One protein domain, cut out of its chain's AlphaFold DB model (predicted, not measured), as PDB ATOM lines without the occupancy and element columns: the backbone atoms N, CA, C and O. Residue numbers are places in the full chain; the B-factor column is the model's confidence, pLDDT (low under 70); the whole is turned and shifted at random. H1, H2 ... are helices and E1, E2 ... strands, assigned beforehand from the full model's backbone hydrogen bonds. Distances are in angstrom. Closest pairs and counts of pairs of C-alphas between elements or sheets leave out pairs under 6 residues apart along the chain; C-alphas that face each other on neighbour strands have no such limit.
ATOM      1  N   PRO A  36      45.673  31.552  -0.504       93.50
ATOM      2  CA  PRO A  36      44.538  32.467  -0.516       93.50
ATOM      3  C   PRO A  36      45.001  33.929  -0.519       93.50
ATOM      4  O   PRO A  36      45.941  34.283   0.189       93.50
ATOM      5  N   LEU A  37      44.313  34.785  -1.282       94.94
ATOM      6  CA  LEU A  37      44.606  36.220  -1.305       94.94
ATOM      7  C   LEU A  37      44.511  36.809   0.110       94.94
ATOM      8  O   LEU A  37      43.578  36.495   0.840       94.94
ATOM      9  N   ASP A  38      45.443  37.677   0.490       97.62
ATOM     10  CA  ASP A  38      45.350  38.486   1.710       97.62
ATOM     11  C   ASP A  38      45.723  39.924   1.358       97.62
ATOM     12  O   ASP A  38      46.884  40.337   1.383       97.62
ATOM     13  N   VAL A  39      44.715  40.671   0.919       97.94
ATOM     14  CA  VAL A  39      44.862  42.054   0.472       97.94
ATOM     15  C   VAL A  39      44.071  42.944   1.412       97.94
ATOM     16  O   VAL A  39      42.892  42.703   1.657       97.94
ATOM     17  N   THR A  40      44.704  43.997   1.927       98.25
ATOM     18  CA  THR A  40      44.040  45.038   2.720       98.25
ATOM     19  C   THR A  40      44.314  46.400   2.100       98.25
ATOM     20  O   THR A  40      45.470  46.789   1.934       98.25
ATOM     21  N   ILE A  41      43.250  47.139   1.800       98.06
ATOM     22  CA  ILE A  41      43.303  48.496   1.255       98.06
ATOM     23  C   ILE A  41      42.751  49.445   2.319       98.06
ATOM     24  O   ILE A  41      41.648  49.249   2.831       98.06
ATOM     25  N   LYS A  42      43.536  50.467   2.670       98.12
ATOM     26  CA  LYS A  42      43.144  51.508   3.625       98.12
ATOM     27  C   LYS A  42      42.917  52.814   2.886       98.12
ATOM     28  O   LYS A  42      43.852  53.371   2.315       98.12
ATOM     29  N   GLU A  43      41.691  53.303   2.944       97.06
ATOM     30  CA  GLU A  43      41.298  54.624   2.468       97.06
ATOM     31  C   GLU A  43      40.940  55.518   3.670       97.06
ATOM     32  O   GLU A  43      40.757  55.000   4.774       97.06
ATOM     33  N   PRO A  44      40.832  56.853   3.510       97.12
ATOM     34  CA  PRO A  44      40.569  57.754   4.636       97.12
ATOM     35  C   PRO A  44      39.326  57.398   5.466       97.12
ATOM     36  O   PRO A  44      39.361  57.526   6.687       97.12
ATOM     37  N   ASN A  45      38.261  56.918   4.811       96.38
ATOM     38  CA  ASN A  45      36.954  56.686   5.438       96.38
ATOM     39  C   ASN A  45      36.529  55.211   5.463       96.38
ATOM     40  O   ASN A  45      35.467  54.892   5.997       96.38
ATOM     41  N   ARG A  46      37.334  54.306   4.893       96.94
ATOM     42  CA  ARG A  46      36.982  52.887   4.803       96.94
ATOM     43  C   ARG A  46      38.190  51.969   4.759       96.94
ATOM     44  O   ARG A  46      39.279  52.340   4.323       96.94
ATOM     45  N   THR A  47      37.979  50.740   5.207       98.25
ATOM     46  CA  THR A  47      38.943  49.645   5.063       98.25
ATOM     47  C   THR A  47      38.302  48.531   4.257       98.25
ATOM     48  O   THR A  47      37.219  48.065   4.611       98.25
ATOM     49  N   LEU A  48      38.986  48.090   3.203       97.81
ATOM     50  CA  LEU A  48      38.593  46.932   2.409       97.81
ATOM     51  C   LEU A  48      39.584  45.799   2.660       97.81
ATOM     52  O   LEU A  48      40.792  46.038   2.756       97.81
ATOM     53  N   SER A  49      39.099  44.566   2.737       98.00
ATOM     54  CA  SER A  49      39.968  43.393   2.803       98.00
ATOM     55  C   SER A  49      39.429  42.244   1.967       98.00
ATOM     56  O   SER A  49      38.257  41.902   2.098       98.00
ATOM     57  N   LEU A  50      40.297  41.618   1.178       97.38
ATOM     58  CA  LEU A  50      40.033  40.363   0.483       97.38
ATOM     59  C   LEU A  50      40.894  39.272   1.119       97.38
ATOM     60  O   LEU A  50      42.116  39.302   0.979       97.38
ATOM     61  N   LYS A  51      40.251  38.347   1.836       97.44
ATOM     62  CA  LYS A  51      40.893  37.220   2.524       97.44
ATOM     63  C   LYS A  51      40.363  35.906   1.966       97.44
ATOM     64  O   LYS A  51      39.244  35.497   2.275       97.44
ATOM     65  N   GLY A  52      41.153  35.264   1.116       94.94
ATOM     66  CA  GLY A  52      40.728  34.152   0.279       94.94
ATOM     67  C   GLY A  52      39.568  34.567  -0.615       94.94
ATOM     68  O   GLY A  52      39.728  35.415  -1.486       94.94
ATOM     69  N   ASN A  53      38.400  33.977  -0.374       93.94
ATOM     70  CA  ASN A  53      37.160  34.245  -1.100       93.94
ATOM     71  C   ASN A  53      36.212  35.215  -0.369       93.94
ATOM     72  O   ASN A  53      35.070  35.377  -0.789       93.94
ATOM     73  N   VAL A  54      36.647  35.834   0.735       96.81
ATOM     74  CA  VAL A  54      35.820  36.764   1.513       96.81
ATOM     75  C   VAL A  54      36.291  38.190   1.282       96.81
ATOM     76  O   VAL A  54      37.382  38.571   1.710       96.81
ATOM     77  N   PHE A  55      35.442  38.986   0.638       97.38
ATOM     78  CA  PHE A  55      35.616  40.428   0.521       97.38
ATOM     79  C   PHE A  55      34.819  41.137   1.622       97.38
ATOM     80  O   PHE A  55      33.632  40.879   1.804       97.38
ATOM     81  N   SER A  56      35.464  42.018   2.380       97.69
ATOM     82  CA  SER A  56      34.849  42.772   3.476       97.69
ATOM     83  C   SER A  56      35.111  44.262   3.319       97.69
ATOM     84  O   SER A  56      36.231  44.660   3.004       97.69
ATOM     85  N   ILE A  57      34.093  45.075   3.604       97.50
ATOM     86  CA  ILE A  57      34.202  46.531   3.728       97.50
ATOM     87  C   ILE A  57      33.775  46.939   5.133       97.50
ATOM     88  O   ILE A  57      32.748  46.482   5.633       97.50
ATOM     89  N   ASN A  58      34.557  47.820   5.750       97.75
ATOM     90  CA  ASN A  58      34.167  48.555   6.943       97.75
ATOM     91  C   ASN A  58      34.202  50.056   6.635       97.75
ATOM     92  O   ASN A  58      35.269  50.594   6.329       97.75
ATOM     93  N   GLU A  59      33.039  50.696   6.690       96.88
ATOM     94  CA  GLU A  59      32.806  52.088   6.309       96.88
ATOM     95  C   GLU A  59      31.626  52.656   7.113       96.88
ATOM     96  O   GLU A  59      30.740  51.916   7.550       96.88
ATOM     97  N   HIS A  60      31.620  53.973   7.319       96.44
ATOM     98  CA  HIS A  60      30.452  54.687   7.822       96.44
ATOM     99  C   HIS A  60      29.545  55.085   6.655       96.44
ATOM    100  O   HIS A  60      30.007  55.724   5.715       96.44
ATOM    101  N   PHE A  61      28.257  54.756   6.746       94.62
ATOM    102  CA  PHE A  61      27.251  55.161   5.768       94.62
ATOM    103  C   PHE A  61      26.331  56.210   6.386       94.62
ATOM    104  O   PHE A  61      25.736  55.958   7.437       94.62
ATOM    105  N   ASP A  62      26.203  57.360   5.724       94.31
ATOM    106  CA  ASP A  62      25.347  58.463   6.184       94.31
ATOM    107  C   ASP A  62      23.857  58.078   6.174       94.31
ATOM    108  O   ASP A  62      23.071  58.545   7.002       94.31
ATOM    109  N   ASP A  63      23.463  57.204   5.243       95.00
ATOM    110  CA  ASP A  63      22.109  56.681   5.130       95.00
ATOM    111  C   ASP A  63      22.076  55.256   4.543       95.00
ATOM    112  O   ASP A  63      23.078  54.685   4.108       95.00
ATOM    113  N   ILE A  64      20.880  54.662   4.543       92.38
ATOM    114  CA  ILE A  64      20.662  53.307   4.025       92.38
ATOM    115  C   ILE A  64      20.860  53.215   2.506       92.38
ATOM    116  O   ILE A  64      21.181  52.146   1.996       92.38
ATOM    117  N   ARG A  65      20.667  54.315   1.772       93.56
ATOM    118  CA  ARG A  65      20.811  54.335   0.318       93.56
ATOM    119  C   ARG A  65      22.280  54.212  -0.070       93.56
ATOM    120  O   ARG A  65      22.583  53.400  -0.931       93.56
ATOM    121  N   ALA A  66      23.179  54.909   0.621       94.06
ATOM    122  CA  ALA A  66      24.620  54.765   0.431       94.06
ATOM    123  C   ALA A  66      25.091  53.314   0.659       94.06
ATOM    124  O   ALA A  66      25.932  52.810  -0.086       94.06
ATOM    125  N   LEU A  67      24.505  52.615   1.643       93.44
ATOM    126  CA  LEU A  67      24.758  51.187   1.852       93.44
ATOM    127  C   LEU A  67      24.250  50.326   0.678       93.44
ATOM    128  O   LEU A  67      24.934  49.394   0.261       93.44
ATOM    129  N   TYR A  68      23.066  50.612   0.133       92.06
ATOM    130  CA  TYR A  68      22.567  49.894  -1.045       92.06
ATOM    131  C   TYR A  68      23.438  50.142  -2.278       92.06
ATOM    132  O   TYR A  68      23.823  49.181  -2.938       92.06
ATOM    133  N   ASP A  69      23.819  51.394  -2.537       91.88
ATOM    134  CA  ASP A  69      24.638  51.771  -3.690       91.88
ATOM    135  C   ASP A  69      26.001  51.049  -3.670       91.88
ATOM    136  O   ASP A  69      26.468  50.562  -4.707       91.88
ATOM    137  N   ILE A  70      26.639  50.912  -2.493       94.25
ATOM    138  CA  ILE A  70      27.889  50.145  -2.382       94.25
ATOM    139  C   ILE A  70      27.646  48.646  -2.574       94.25
ATOM    140  O   ILE A  70      28.417  48.000  -3.278       94.25
ATOM    141  N   ILE A  71      26.576  48.087  -2.001       93.06
ATOM    142  CA  ILE A  71      26.247  46.665  -2.136       93.06
ATOM    143  C   ILE A  71      26.010  46.310  -3.611       93.06
ATOM    144  O   ILE A  71      26.593  45.345  -4.103       93.06
ATOM    145  N   GLU A  72      25.222  47.108  -4.334       90.81
ATOM    146  CA  GLU A  72      24.956  46.911  -5.764       90.81
ATOM    147  C   GLU A  72      26.232  47.059  -6.600       90.81
ATOM    148  O   GLU A  72      26.513  46.216  -7.453       90.81
ATOM    149  N   SER A  73      27.061  48.066  -6.308       91.88
ATOM    150  CA  SER A  73      28.348  48.259  -6.989       91.88
ATOM    151  C   SER A  73      29.276  47.055  -6.804       91.88
ATOM    152  O   SER A  73      29.887  46.574  -7.756       91.88
ATOM    153  N   LEU A  74      29.373  46.522  -5.587       92.69
ATOM    154  CA  LEU A  74      30.197  45.347  -5.313       92.69
ATOM    155  C   LEU A  74      29.637  44.073  -5.928       92.69
ATOM    156  O   LEU A  74      30.403  43.182  -6.267       92.69
ATOM    157  N   TYR A  75      28.322  43.962  -6.048       90.69
ATOM    158  CA  TYR A  75      27.704  42.750  -6.558       90.69
ATOM    159  C   TYR A  75      27.711  42.688  -8.080       90.69
ATOM    160  O   TYR A  75      27.995  41.635  -8.643       90.69
ATOM    161  N   PHE A  76      27.451  43.811  -8.753       88.25
ATOM    162  CA  PHE A  76      27.362  43.855 -10.213       88.25
ATOM    163  C   PHE A  76      28.656  44.324 -10.886       88.25
ATOM    164  O   PHE A  76      29.012  43.812 -11.944       88.25
ATOM    165  N   VAL A  77      29.378  45.285 -10.298       92.31
ATOM    166  CA  VAL A  77      30.520  45.937 -10.967       92.31
ATOM    167  C   VAL A  77      31.849  45.297 -10.590       92.31
ATOM    168  O   VAL A  77      32.672  45.051 -11.472       92.31
ATOM    169  N   LEU A  78      32.088  45.002  -9.307       93.94
ATOM    170  CA  LEU A  78      33.378  44.447  -8.884       93.94
ATOM    171  C   LEU A  78      33.711  43.116  -9.593       93.94
ATOM    172  O   LEU A  78      34.821  43.022 -10.113       93.94
ATOM    173  N   PRO A  79      32.800  42.129  -9.717       93.56
ATOM    174  CA  PRO A  79      33.078  40.915 -10.479       93.56
ATOM    175  C   PRO A  79      33.448  41.181 -11.934       93.56
ATOM    176  O   PRO A  79      34.388  40.577 -12.444       93.56
ATOM    177  N   ALA A  80      32.768  42.130 -12.585       92.31
ATOM    178  CA  ALA A  80      33.060  42.510 -13.963       92.31
ATOM    179  C   ALA A  80      34.462  43.122 -14.104       92.31
ATOM    180  O   ALA A  80      35.169  42.807 -15.058       92.31
ATOM    181  N   LEU A  81      34.890  43.951 -13.143       95.12
ATOM    182  CA  LEU A  81      36.249  44.499 -13.109       95.12
ATOM    183  C   LEU A  81      37.293  43.410 -12.854       95.12
ATOM    184  O   LEU A  81      38.326  43.378 -13.513       95.12
ATOM    185  N   LEU A  82      37.020  42.497 -11.924       93.69
ATOM    186  CA  LEU A  82      37.920  41.391 -11.615       93.69
ATOM    187  C   LEU A  82      38.046  40.402 -12.784       93.69
ATOM    188  O   LEU A  82      39.129  39.877 -13.011       93.69
ATOM    189  N   ASN A  83      36.990  40.206 -13.575       93.38
ATOM    190  CA  ASN A  83      37.010  39.383 -14.789       93.38
ATOM    191  C   ASN A  83      37.924  39.942 -15.902       93.38
ATOM    192  O   ASN A  83      38.231  39.240 -16.859       93.38
ATOM    193  N   ILE A  84      38.367  41.200 -15.804       94.75
ATOM    194  CA  ILE A  84      39.395  41.747 -16.705       94.75
ATOM    195  C   ILE A  84      40.774  41.169 -16.352       94.75
ATOM    196  O   ILE A  84      41.593  40.935 -17.238       94.75
ATOM    197  N   GLU A  85      41.023  40.937 -15.063       95.19
ATOM    198  CA  GLU A  85      42.336  40.564 -14.526       95.19
ATOM    199  C   GLU A  85      42.466  39.057 -14.246       95.19
ATOM    200  O   GLU A  85      43.573  38.515 -14.250       95.19
ATOM    201  N   PHE A  86      41.350  38.360 -14.011       92.38
ATOM    202  CA  PHE A  86      41.317  36.917 -13.781       92.38
ATOM    203  C   PHE A  86      40.809  36.163 -15.008       92.38
ATOM    204  O   PHE A  86      39.855  36.576 -15.658       92.38
ATOM    205  N   ALA A  87      41.419  35.009 -15.291       92.56
ATOM    206  CA  ALA A  87      40.946  34.110 -16.346       92.56
ATOM    207  C   ALA A  87      39.613  33.429 -15.986       92.56
ATOM    208  O   ALA A  87      38.871  32.996 -16.867       92.56
ATOM    209  N   ASP A  88      39.333  33.330 -14.687       90.19
ATOM    210  CA  ASP A  88      38.118  32.756 -14.135       90.19
ATOM    211  C   ASP A  88      37.266  33.889 -13.529       90.19
ATOM    212  O   ASP A  88      37.731  34.555 -12.595       90.19
ATOM    213  N   PRO A  89      36.041  34.142 -14.034       89.62
ATOM    214  CA  PRO A  89      35.183  35.198 -13.509       89.62
ATOM    215  C   PRO A  89      34.778  34.882 -12.063       89.62
ATOM    216  O   PRO A  89      34.203  33.817 -11.812       89.62
ATOM    217  N   PRO A  90      35.013  35.783 -11.093       91.94
ATOM    218  CA  PRO A  90      34.491  35.580  -9.752       91.94
ATOM    219  C   PRO A  90      32.970  35.739  -9.747       91.94
ATOM    220  O   PRO A  90      32.411  36.585 -10.444       91.94
ATOM    221  N   ILE A  91      32.305  34.962  -8.897       91.50
ATOM    222  CA  ILE A  91      30.867  35.066  -8.644       91.50
ATOM    223  C   ILE A  91      30.631  35.444  -7.185       91.50
ATOM    224  O   ILE A  91      31.350  34.995  -6.288       91.50
ATOM    225  N   ILE A  92      29.616  36.267  -6.933       91.62
ATOM    226  CA  ILE A  92      29.221  36.618  -5.569       91.62
ATOM    227  C   ILE A  92      28.191  35.602  -5.081       91.62
ATOM    228  O   ILE A  92      27.042  35.613  -5.505       91.62
ATOM    229  N   GLU A  93      28.609  34.724  -4.168       91.38
ATOM    230  CA  GLU A  93      27.729  33.704  -3.578       91.38
ATOM    231  C   GLU A  93      26.757  34.307  -2.555       91.38
ATOM    232  O   GLU A  93      25.602  33.891  -2.440       91.38
ATOM    233  N   ARG A  94      27.229  35.277  -1.764       92.62
ATOM    234  CA  ARG A  94      26.479  35.810  -0.626       92.62
ATOM    235  C   ARG A  94      26.922  37.221  -0.275       92.62
ATOM    236  O   ARG A  94      28.111  37.522  -0.293       92.62
ATOM    237  N   VAL A  95      25.957  38.039   0.136       94.44
ATOM    238  CA  VAL A  95      26.202  39.340   0.765       94.44
ATOM    239  C   VAL A  95      25.486  39.377   2.114       94.44
ATOM    240  O   VAL A  95      24.267  39.210   2.208       94.44
ATOM    241  N   ASP A  96      26.254  39.581   3.175       96.69
ATOM    242  CA  ASP A  96      25.776  39.719   4.546       96.69
ATOM    243  C   ASP A  96      26.662  40.696   5.322       96.69
ATOM    244  O   ASP A  96      27.787  40.986   4.913       96.69
ATOM    245  N   GLY A  97      26.142  41.238   6.420       95.69
ATOM    246  CA  GLY A  97      26.868  42.236   7.194       95.69
ATOM    247  C   GLY A  97      26.162  42.672   8.470       95.69
ATOM    248  O   GLY A  97      25.180  42.066   8.908       95.69
ATOM    249  N   ILE A  98      26.706  43.725   9.079       96.88
ATOM    250  CA  ILE A  98      26.248  44.297  10.348       96.88
ATOM    251  C   ILE A  98      26.174  45.823  10.200       96.88
ATOM    252  O   ILE A  98      27.137  46.438   9.750       96.88
ATOM    253  N   VAL A  99      25.048  46.427  10.588       95.06
ATOM    254  CA  VAL A  99      24.845  47.883  10.669       95.06
ATOM    255  C   VAL A  99      24.439  48.233  12.099       95.06
ATOM    256  O   VAL A  99      23.362  47.844  12.555       95.06
ATOM    257  N   GLY A 100      25.302  48.947  12.828       92.44
ATOM    258  CA  GLY A 100      25.142  49.113  14.278       92.44
ATOM    259  C   GLY A 100      25.149  47.745  14.968       92.44
ATOM    260  O   GLY A 100      26.104  46.994  14.811       92.44
ATOM    261  N   ASP A 101      24.055  47.400  15.650       95.62
ATOM    262  CA  ASP A 101      23.857  46.081  16.277       95.62
ATOM    263  C   ASP A 101      22.994  45.122  15.427       95.62
ATOM    264  O   ASP A 101      22.652  44.020  15.860       95.62
ATOM    265  N   SER A 102      22.586  45.537  14.222       96.19
ATOM    266  CA  SER A 102      21.666  44.773  13.371       96.19
ATOM    267  C   SER A 102      22.410  43.977  12.308       96.19
ATOM    268  O   SER A 102      23.108  44.544  11.470       96.19
ATOM    269  N   HIS A 103      22.207  42.661  12.288       96.81
ATOM    270  CA  HIS A 103      22.671  41.807  11.198       96.81
ATOM    271  C   HIS A 103      21.729  41.902   9.997       96.81
ATOM    272  O   HIS A 103      20.508  41.894  10.160       96.81
ATOM    273  N   PHE A 104      22.286  41.910   8.789       94.31
ATOM    274  CA  PHE A 104      21.512  41.805   7.557       94.31
ATOM    275  C   PHE A 104      22.078  40.730   6.630       94.31
ATOM    276  O   PHE A 104      23.255  40.369   6.688       94.31
ATOM    277  N   ARG A 105      21.216  40.230   5.744       93.44
ATOM    278  CA  ARG A 105      21.578  39.376   4.615       93.44
ATOM    279  C   ARG A 105      20.814  39.856   3.393       93.44
ATOM    280  O   ARG A 105      19.591  39.979   3.451       93.44
ATOM    281  N   TRP A 106      21.525  40.101   2.302       87.69
ATOM    282  CA  TRP A 106      20.895  40.397   1.026       87.69
ATOM    283  C   TRP A 106      20.586  39.078   0.322       87.69
ATOM    284  O   TRP A 106      21.475  38.283   0.024       87.69
ATOM    285  N   GLN A 107      19.297  38.796   0.162       85.44
ATOM    286  CA  GLN A 107      18.797  37.535  -0.371       85.44
ATOM    287  C   GLN A 107      17.536  37.777  -1.195       85.44
ATOM    288  O   GLN A 107      16.849  38.789  -1.026       85.44
TER     289      GLN A 107
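AT A GLANCE: This is residues 36 to 107 of the 295 residues of an uncharacterized protein of Methanosaeta sp. PtaU1.Bin112 (UniProt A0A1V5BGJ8). What shape is it? Sheet E1-E2-E3 and hairpin E4-E5, both antiparallel, stand side by side, with long helix H1 loosely along one side. Which parts? The printed part has 72 residues, mixed class, with H1 between E3 and E4 along the chain. It is compact, radius of gyration of the C-alphas 12.8 A, spanning 37 by 27 by 18 A.

HOW THE PARTS SIT: Which strands pair? E1, residues 38 to 42, E2, 46 to 51, and E3, 54 to 59, form a meander of antiparallel neighbours. N 39 and O 50 are 2.9 A apart, as are N 47 and O 58. In hairpin E4, 95 to 99, and E5, 102 to 106, N 99 and O 102 are 2.8 A apart. And the helix? H1, 64 to 85, only grazes the first sheet; 13 of its 18 O i to N i+4 pairs are within hydrogen-bond range.

IN THESE COORDINATES: Where does E1 begin? At C-alpha 38, (45.350, 38.486, 1.710). How long is H1? It is 31.2 A.

THE WHOLE: Any cut? The printed part has no cut. Low confidence? No printed residue is under 70.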